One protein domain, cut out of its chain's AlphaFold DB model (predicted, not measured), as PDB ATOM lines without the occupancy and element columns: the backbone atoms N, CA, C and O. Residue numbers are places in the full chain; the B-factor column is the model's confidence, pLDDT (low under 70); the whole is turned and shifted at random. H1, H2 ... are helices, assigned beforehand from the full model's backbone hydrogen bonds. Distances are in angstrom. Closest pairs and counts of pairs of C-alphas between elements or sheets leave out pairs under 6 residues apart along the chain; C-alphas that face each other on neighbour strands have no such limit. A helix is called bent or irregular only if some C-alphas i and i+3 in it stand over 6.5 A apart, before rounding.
ATOM      1  N   GLY A  29      67.907 122.131  73.103       91.94
ATOM      2  CA  GLY A  29      66.853 122.003  74.117       91.94
ATOM      3  C   GLY A  29      66.054 120.695  74.069       91.94
ATOM      4  O   GLY A  29      65.093 120.552  74.828       91.94
ATOM      5  N   ARG A  30      66.443 119.718  73.233       93.06
ATOM      6  CA  ARG A  30      65.847 118.374  73.266       93.06
ATOM      7  C   ARG A  30      66.058 117.734  74.643       93.06
ATOM      8  O   ARG A  30      67.187 117.498  75.064       93.06
ATOM      9  N   LYS A  31      64.958 117.438  75.341       90.50
ATOM     10  CA  LYS A  31      64.985 116.751  76.640       90.50
ATOM     11  C   LYS A  31      65.231 115.247  76.450       90.50
ATOM     12  O   LYS A  31      64.724 114.683  75.475       90.50
ATOM     13  N   PRO A  32      65.974 114.588  77.359       91.38
ATOM     14  CA  PRO A  32      66.136 113.140  77.323       91.38
ATOM     15  C   PRO A  32      64.793 112.439  77.555       91.38
ATOM     16  O   PRO A  32      63.958 112.913  78.328       91.38
ATOM     17  N   ILE A  33      64.594 111.306  76.883       93.44
ATOM     18  CA  ILE A  33      63.419 110.449  77.066       93.44
ATOM     19  C   ILE A  33      63.781 109.383  78.098       93.44
ATOM     20  O   ILE A  33      64.763 108.664  77.925       93.44
ATOM     21  N   TYR A  34      62.982 109.272  79.155       94.56
ATOM     22  CA  TYR A  34      63.101 108.184  80.119       94.56
ATOM     23  C   TYR A  34      62.277 106.992  79.634       94.56
ATOM     24  O   TYR A  34      61.067 107.102  79.449       94.56
ATOM     25  N   THR A  35      62.932 105.852  79.426       96.38
ATOM     26  CA  THR A  35      62.293 104.615  78.962       96.38
ATOM     27  C   THR A  35      62.338 103.569  80.066       96.38
ATOM     28  O   THR A  35      63.385 103.349  80.673       96.38
ATOM     29  N   LYS A  36      61.205 102.909  80.327       95.31
ATOM     30  CA  LYS A  36      61.090 101.857  81.340       95.31
ATOM     31  C   LYS A  36      60.300 100.677  80.784       95.31
ATOM     32  O   LYS A  36      59.282 100.870  80.129       95.31
ATOM     33  N   VAL A  37      60.763  99.466  81.080       96.44
ATOM     34  CA  VAL A  37      60.010  98.228  80.839       96.44
ATOM     35  C   VAL A  37      59.154  97.951  82.072       96.44
ATOM     36  O   VAL A  37      59.677  97.920  83.186       96.44
ATOM     37  N   ILE A  38      57.849  97.782  81.872       95.75
ATOM     38  CA  ILE A  38      56.868  97.548  82.938       95.75
ATOM     39  C   ILE A  38      56.453  96.078  82.906       95.75
ATOM     40  O   ILE A  38      56.127  95.549  81.844       95.75
ATOM     41  N   LYS A  39      56.490  95.423  84.067       95.44
ATOM     42  CA  LYS A  39      55.955  94.071  84.260       95.44
ATOM     43  C   LYS A  39      54.497  94.134  84.713       95.44
ATOM     44  O   LYS A  39      54.048  95.168  85.203       95.44
ATOM     45  N   GLU A  40      53.780  93.022  84.595       91.69
ATOM     46  CA  GLU A  40      52.348  92.968  84.909       91.69
ATOM     47  C   GLU A  40      52.036  93.360  86.365       91.69
ATOM     48  O   GLU A  40      51.108  94.120  86.622       91.69
ATOM     49  N   ASP A  41      52.876  92.954  87.319       95.25
ATOM     50  CA  ASP A  41      52.763  93.316  88.741       95.25
ATOM     51  C   ASP A  41      52.994  94.813  89.017       95.25
ATOM     52  O   ASP A  41      52.617  95.334  90.065       95.25
ATOM     53  N   GLN A  42      53.596  95.533  88.069       95.50
ATOM     54  CA  GLN A  42      53.881  96.966  88.163       95.50
ATOM     55  C   GLN A  42      52.852  97.825  87.420       95.50
ATOM     56  O   GLN A  42      52.977  99.053  87.384       95.50
ATOM     57  N   ARG A  43      51.829  97.203  86.827       92.88
ATOM     58  CA  ARG A  43      50.851  97.877  85.972       92.88
ATOM     59  C   ARG A  43      50.038  98.931  86.722       92.88
ATOM     60  O   ARG A  43      49.837 100.023  86.198       92.88
ATOM     61  N   GLU A  44      49.686  98.677  87.982       94.56
ATOM     62  CA  GLU A  44      49.037  99.687  88.828       94.56
ATOM     63  C   GLU A  44      49.910 100.932  89.036       94.56
ATOM     64  O   GLU A  44      49.417 102.058  88.982       94.56
ATOM     65  N   GLN A  45      51.219 100.755  89.245       95.62
ATOM     66  CA  GLN A  45      52.141 101.883  89.419       95.62
ATOM     67  C   GLN A  45      52.253 102.707  88.134       95.62
ATOM     68  O   GLN A  45      52.324 103.933  88.191       95.62
ATOM     69  N   MET A  46      52.240 102.042  86.977       96.12
ATOM     70  CA  MET A  46      52.209 102.706  85.675       96.12
ATOM     71  C   MET A  46      50.921 103.519  85.488       96.12
ATOM     72  O   MET A  46      51.005 104.661  85.045       96.12
ATOM     73  N   TYR A  47      49.750 102.987  85.859       95.56
ATOM     74  CA  TYR A  47      48.496 103.744  85.769       95.56
ATOM     75  C   TYR A  47      48.495 104.981  86.666       95.56
ATOM     76  O   TYR A  47      48.118 106.053  86.204       95.56
ATOM     77  N   ARG A  48      49.006 104.873  87.900       96.00
ATOM     78  CA  ARG A  48      49.171 106.039  88.785       96.00
ATOM     79  C   ARG A  48      50.102 107.087  88.177       96.00
ATOM     80  O   ARG A  48      49.794 108.268  88.213       96.00
ATOM     81  N   PHE A  49      51.219 106.663  87.585       96.19
ATOM     82  CA  PHE A  49      52.131 107.580  86.895       96.19
ATOM     83  C   PHE A  49      51.447 108.306  85.728       96.19
ATOM     84  O   PHE A  49      51.593 109.516  85.587       96.19
ATOM     85  N   ILE A  50      50.675 107.577  84.916       96.38
ATOM     86  CA  ILE A  50      49.899 108.165  83.819       96.38
ATOM     87  C   ILE A  50      48.893 109.182  84.360       96.38
ATOM     88  O   ILE A  50      48.812 110.288  83.835       96.38
ATOM     89  N   GLU A  51      48.166 108.838  85.422       95.94
ATOM     90  CA  GLU A  51      47.179 109.725  86.033       95.94
ATOM     91  C   GLU A  51      47.805 111.049  86.503       95.94
ATOM     92  O   GLU A  51      47.254 112.116  86.244       95.94
ATOM     93  N   GLU A  52      48.982 111.007  87.131       96.31
ATOM     94  CA  GLU A  52      49.702 112.213  87.559       96.31
ATOM     95  C   GLU A  52      50.122 113.099  86.371       96.31
ATOM     96  O   GLU A  52      49.974 114.324  86.418       96.31
ATOM     97  N   GLU A  53      50.577 112.506  85.263       96.25
ATOM     98  CA  GLU A  53      50.896 113.265  84.045       96.25
ATOM     99  C   GLU A  53      49.632 113.866  83.401       96.25
ATOM    100  O   GLU A  53      49.652 115.014  82.943       96.25
ATOM    101  N   LEU A  54      48.510 113.139  83.408       96.12
ATOM    102  CA  LEU A  54      47.222 113.635  82.917       96.12
ATOM    103  C   LEU A  54      46.692 114.795  83.782       96.12
ATOM    104  O   LEU A  54      46.263 115.814  83.231       96.12
ATOM    105  N   LYS A  55      46.817 114.721  85.117       96.12
ATOM    106  CA  LYS A  55      46.511 115.838  86.041       96.12
ATOM    107  C   LYS A  55      47.354 117.075  85.733       96.12
ATOM    108  O   LYS A  55      46.863 118.201  85.820       96.12
ATOM    109  N   ALA A  56      48.597 116.882  85.291       96.56
ATOM    110  CA  ALA A  56      49.470 117.949  84.806       96.56
ATOM    111  C   ALA A  56      49.097 118.478  83.399       96.56
ATOM    112  O   ALA A  56      49.885 119.209  82.792       96.56
ATOM    113  N   LYS A  57      47.902 118.141  82.885       95.38
ATOM    114  CA  LYS A  57      47.363 118.512  81.564       95.38
ATOM    115  C   LYS A  57      48.218 118.036  80.392       95.38
ATOM    116  O   LYS A  57      48.314 118.715  79.368       95.38
ATOM    117  N   ARG A  58      48.864 116.882  80.542       95.81
ATOM    118  CA  ARG A  58      49.628 116.244  79.465       95.81
ATOM    119  C   ARG A  58      48.785 115.190  78.770       95.81
ATOM    120  O   ARG A  58      47.667 114.899  79.176       95.81
ATOM    121  N   GLN A  59      49.326 114.659  77.684       95.50
ATOM    122  CA  GLN A  59      48.667 113.661  76.855       95.50
ATOM    123  C   GLN A  59      49.473 112.371  76.861       95.50
ATOM    124  O   GLN A  59      50.701 112.394  76.976       95.50
ATOM    125  N   VAL A  60      48.770 111.256  76.701       96.25
ATOM    126  CA  VAL A  60      49.365 109.924  76.624       96.25
ATOM    127  C   VAL A  60      48.969 109.282  75.307       96.25
ATOM    128  O   VAL A  60      47.810 109.325  74.908       96.25
ATOM    129  N   TYR A  61      49.949 108.676  74.645       96.38
ATOM    130  CA  TYR A  61      49.710 107.789  73.516       96.38
ATOM    131  C   TYR A  61      49.726 106.348  74.004       96.38
ATOM    132  O   TYR A  61      50.703 105.910  74.613       96.38
ATOM    133  N   TRP A  62      48.657 105.616  73.701       94.31
ATOM    134  CA  TRP A  62      48.567 104.184  73.938       94.31
ATOM    135  C   TRP A  62      48.588 103.439  72.607       94.31
ATOM    136  O   TRP A  62      47.853 103.788  71.685       94.31
ATOM    137  N   ILE A  63      49.435 102.417  72.495       94.00
ATOM    138  CA  ILE A  63      49.609 101.640  71.265       94.00
ATOM    139  C   ILE A  63      49.337 100.175  71.591       94.00
ATOM    140  O   ILE A  63      50.002  99.601  72.452       94.00
ATOM    141  N   SER A  64      48.382  99.576  70.879       93.12
ATOM    142  CA  SER A  64      48.109  98.137  70.916       93.12
ATOM    143  C   SER A  64      48.517  97.498  69.581       93.12
ATOM    144  O   SER A  64      48.309  98.114  68.535       93.12
ATOM    145  N   PRO A  65      49.110  96.290  69.587       91.62
ATOM    146  CA  PRO A  65      49.602  95.639  68.372       91.62
ATOM    147  C   PRO A  65      48.487  95.157  67.435       91.62
ATOM    148  O   PRO A  65      48.712  95.084  66.228       91.62
ATOM    149  N   LEU A  66      47.303  94.838  67.964       91.50
ATOM    150  CA  LEU A  66      46.133  94.450  67.178       91.50
ATOM    151  C   LEU A  66      45.000  95.464  67.330       91.50
ATOM    152  O   LEU A  66      44.902  96.153  68.346       91.50
ATOM    153  N   VAL A  67      44.121  95.527  66.328       88.62
ATOM    154  CA  VAL A  67      42.876  96.309  66.411       88.62
ATOM    155  C   VAL A  67      41.829  95.523  67.198       88.62
ATOM    156  O   VAL A  67      41.369  96.001  68.232       88.62
ATOM    157  N   GLU A  68      41.533  94.306  66.746       86.25
ATOM    158  CA  GLU A  68      40.592  93.357  67.352       86.25
ATOM    159  C   GLU A  68      41.325  92.080  67.786       86.25
ATOM    160  O   GLU A  68      42.487  91.863  67.431       86.25
ATOM    161  N   GLU A  69      40.654  91.243  68.573       80.62
ATOM    162  CA  GLU A  69      41.184  89.951  69.008       80.62
ATOM    163  C   GLU A  69      41.467  89.024  67.812       80.62
ATOM    164  O   GLU A  69      40.760  89.037  66.803       80.62
ATOM    165  N   SER A  70      42.524  88.214  67.909       78.88
ATOM    166  CA  SER A  70      42.887  87.242  66.878       78.88
ATOM    167  C   SER A  70      42.963  85.844  67.471       78.88
ATOM    168  O   SER A  70      43.775  85.592  68.351       78.88
ATOM    169  N   GLU A  71      42.221  84.892  66.902       71.00
ATOM    170  CA  GLU A  71      42.271  83.478  67.321       71.00
ATOM    171  C   GLU A  71      43.675  82.853  67.211       71.00
ATOM    172  O   GLU A  71      43.970  81.840  67.838       71.00
ATOM    173  N   LYS A  72      44.553  83.437  66.385       74.88
ATOM    174  CA  LYS A  72      45.919  82.941  66.164       74.88
ATOM    175  C   LYS A  72      46.947  83.550  67.115       74.88
ATOM    176  O   LYS A  72      48.040  83.001  67.233       74.88
ATOM    177  N   LEU A  73      46.647  84.703  67.708       68.94
ATOM    178  CA  LEU A  73      47.592  85.494  68.490       68.94
ATOM    179  C   LEU A  73      46.881  86.060  69.716       68.94
ATOM    180  O   LEU A  73      46.140  87.034  69.610       68.94
ATOM    181  N   ASP A  74      47.178  85.484  70.877       75.88
ATOM    182  CA  ASP A  74      46.740  86.000  72.174       75.88
ATOM    183  C   ASP A  74      47.654  87.157  72.615       75.88
ATOM    184  O   ASP A  74      48.614  86.990  73.372       75.88
ATOM    185  N   ILE A  75      47.432  88.331  72.021       83.81
ATOM    186  CA  ILE A  75      48.154  89.576  72.312       83.81
ATOM    187  C   ILE A  75      47.168  90.743  72.436       83.81
ATOM    188  O   ILE A  75      46.065  90.709  71.895       83.81
ATOM    189  N   ALA A  76      47.583  91.807  73.129       83.19
ATOM    190  CA  ALA A  76      46.722  92.953  73.419       83.19
ATOM    191  C   ALA A  76      46.088  93.569  72.153       83.19
ATOM    192  O   ALA A  76      46.784  93.911  71.194       83.19
ATOM    193  N   ASN A  77      44.772  93.781  72.187       92.56
ATOM    194  CA  ASN A  77      44.023  94.454  71.127       92.56
ATOM    195  C   ASN A  77      43.545  95.848  71.573       92.56
ATOM    196  O   ASN A  77      43.481  96.164  72.764       92.56
ATOM    197  N   ALA A  78      43.290  96.729  70.608       92.00
ATOM    198  CA  ALA A  78      42.949  98.122  70.859       92.00
ATOM    199  C   ALA A  78      41.524  98.293  71.396       92.00
ATOM    200  O   ALA A  78      41.313  99.153  72.248       92.00
ATOM    201  N   THR A  79      40.562  97.491  70.933       91.25
ATOM    202  CA  THR A  79      39.152  97.596  71.342       91.25
ATOM    203  C   THR A  79      38.969  97.293  72.828       91.25
ATOM    204  O   THR A  79      38.511  98.157  73.575       91.25
ATOM    205  N   GLN A  80      39.433  96.134  73.295       91.50
ATOM    206  CA  GLN A  80      39.361  95.737  74.704       91.50
ATOM    207  C   GLN A  80      40.187  96.662  75.604       91.50
ATOM    208  O   GLN A  80      39.792  97.004  76.724       91.50
ATOM    209  N   MET A  81      41.357  97.091  75.122       92.25
ATOM    210  CA  MET A  81      42.186  98.011  75.886       92.25
ATOM    211  C   MET A  81      41.515  99.378  76.024       92.25
ATOM    212  O   MET A  81      41.555  99.950  77.106       92.25
ATOM    213  N   ARG A  82      40.846  99.887  74.983       93.12
ATOM    214  CA  ARG A  82      40.077 101.133  75.069       93.12
ATOM    215  C   ARG A  82      38.991 101.050  76.136       93.12
ATOM    216  O   ARG A  82      38.861 101.978  76.931       93.12
ATOM    217  N   GLU A  83      38.238  99.955  76.175       93.12
ATOM    218  CA  GLU A  83      37.217  99.733  77.206       93.12
ATOM    219  C   GLU A  83      37.840  99.753  78.608       93.12
ATOM    220  O   GLU A  83      37.379 100.478  79.491       93.12
ATOM    221  N   SER A  84      38.954  99.038  78.780       92.81
ATOM    222  CA  SER A  84      39.693  98.987  80.046       92.81
ATOM    223  C   SER A  84      40.201 100.369  80.471       92.81
ATOM    224  O   SER A  84      40.031 100.772  81.617       92.81
ATOM    225  N   LEU A  85      40.801 101.126  79.549       94.38
ATOM    226  CA  LEU A  85      41.329 102.464  79.815       94.38
ATOM    227  C   LEU A  85      40.219 103.476  80.105       94.38
ATOM    228  O   LEU A  85      40.408 104.323  80.970       94.38
ATOM    229  N   THR A  86      39.065 103.367  79.443       94.81
ATOM    230  CA  THR A  86      37.895 104.214  79.728       94.81
ATOM    231  C   THR A  86      37.416 104.000  81.164       94.81
ATOM    232  O   THR A  86      37.074 104.957  81.850       94.81
ATOM    233  N   TYR A  87      37.440 102.753  81.644       94.31
ATOM    234  CA  TYR A  87      37.105 102.438  83.033       94.31
ATOM    235  C   TYR A  87      38.165 102.924  84.034       94.31
ATOM    236  O   TYR A  87      37.822 103.379  85.122       94.31
ATOM    237  N   ILE A  88      39.453 102.841  83.687       93.81
ATOM    238  CA  ILE A  88      40.554 103.264  84.570       93.81
ATOM    239  C   ILE A  88      40.649 104.795  84.658       93.81
ATOM    240  O   ILE A  88      40.917 105.333  85.728       93.81
ATOM    241  N   PHE A  89      40.428 105.498  83.546       94.75
ATOM    242  CA  PHE A  89      40.622 106.943  83.406       94.75
ATOM    243  C   PHE A  89      39.301 107.669  83.093       94.75
ATOM    244  O   PHE A  89      39.233 108.446  82.145       94.75
ATOM    245  N   LEU A  90      38.260 107.433  83.903       91.44
ATOM    246  CA  LEU A  90      36.889 107.944  83.695       91.44
ATOM    247  C   LEU A  90      36.790 109.466  83.509       91.44
ATOM    248  O   LEU A  90      35.917 109.944  82.787       91.44
TER     249      LEU A  90
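AT A GLANCE: This is residues 29 to 90 of the 94 residues of an uncharacterized protein of Candidatus Gracilibacteria bacterium (UniProt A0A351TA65). Two helices, H1 and H2, stand at a wide angle to each other and just short of touching, joined by a long link, residues 56 to 77, that runs away from the end of H1, swings round a loop with Glu 71 in it, and folds back into H2. The tail of residues 29 to 35 sticks out, and so does the stretch of residues 39 to 45, of which 40 to 45 belong to H1. The printed part has 62 residues with two named helices, H1 then H2, and no named strand; its class is all helix, though under half of the residues, 27 of 62, are in them. It is loose, with a radius of gyration of the C-alphas of 13.9 A, and elongated, spanning 45 by 26 by 24 A.

IN THESE COORDINATES: Start at C-alpha 29, at (66.853, 122.003, 74.117), and read on to C-alpha 40 at (52.348, 92.968, 84.909), where H1, residues 40 to 55, begins; it measures 23.6 A from first to last C-alpha. H1 is irregular: C-alphas 41 and 44 are 7.4 A apart. Pass residues 56 to 77 to reach H2, residues 78 to 88, which runs 14.8 A and ends at C-alpha 88, at (40.554, 103.264, 84.570).

HOW THE PARTS SIT: H1 and H2 are apart, but only just, with their closest C-alphas 8.0 A apart. Between them lies a long link of 22 residues. In H2 every O i to N i+4 pair is within hydrogen-bond range; in H1 10 of 12 are.

THE WHOLE: The two C-alphas farthest apart are those of Gly 29 and Glu 71, at 46.2 A. The printed part has no cut. Its mean pLDDT is 91.9, and you will find one residue under 70, Leu 73.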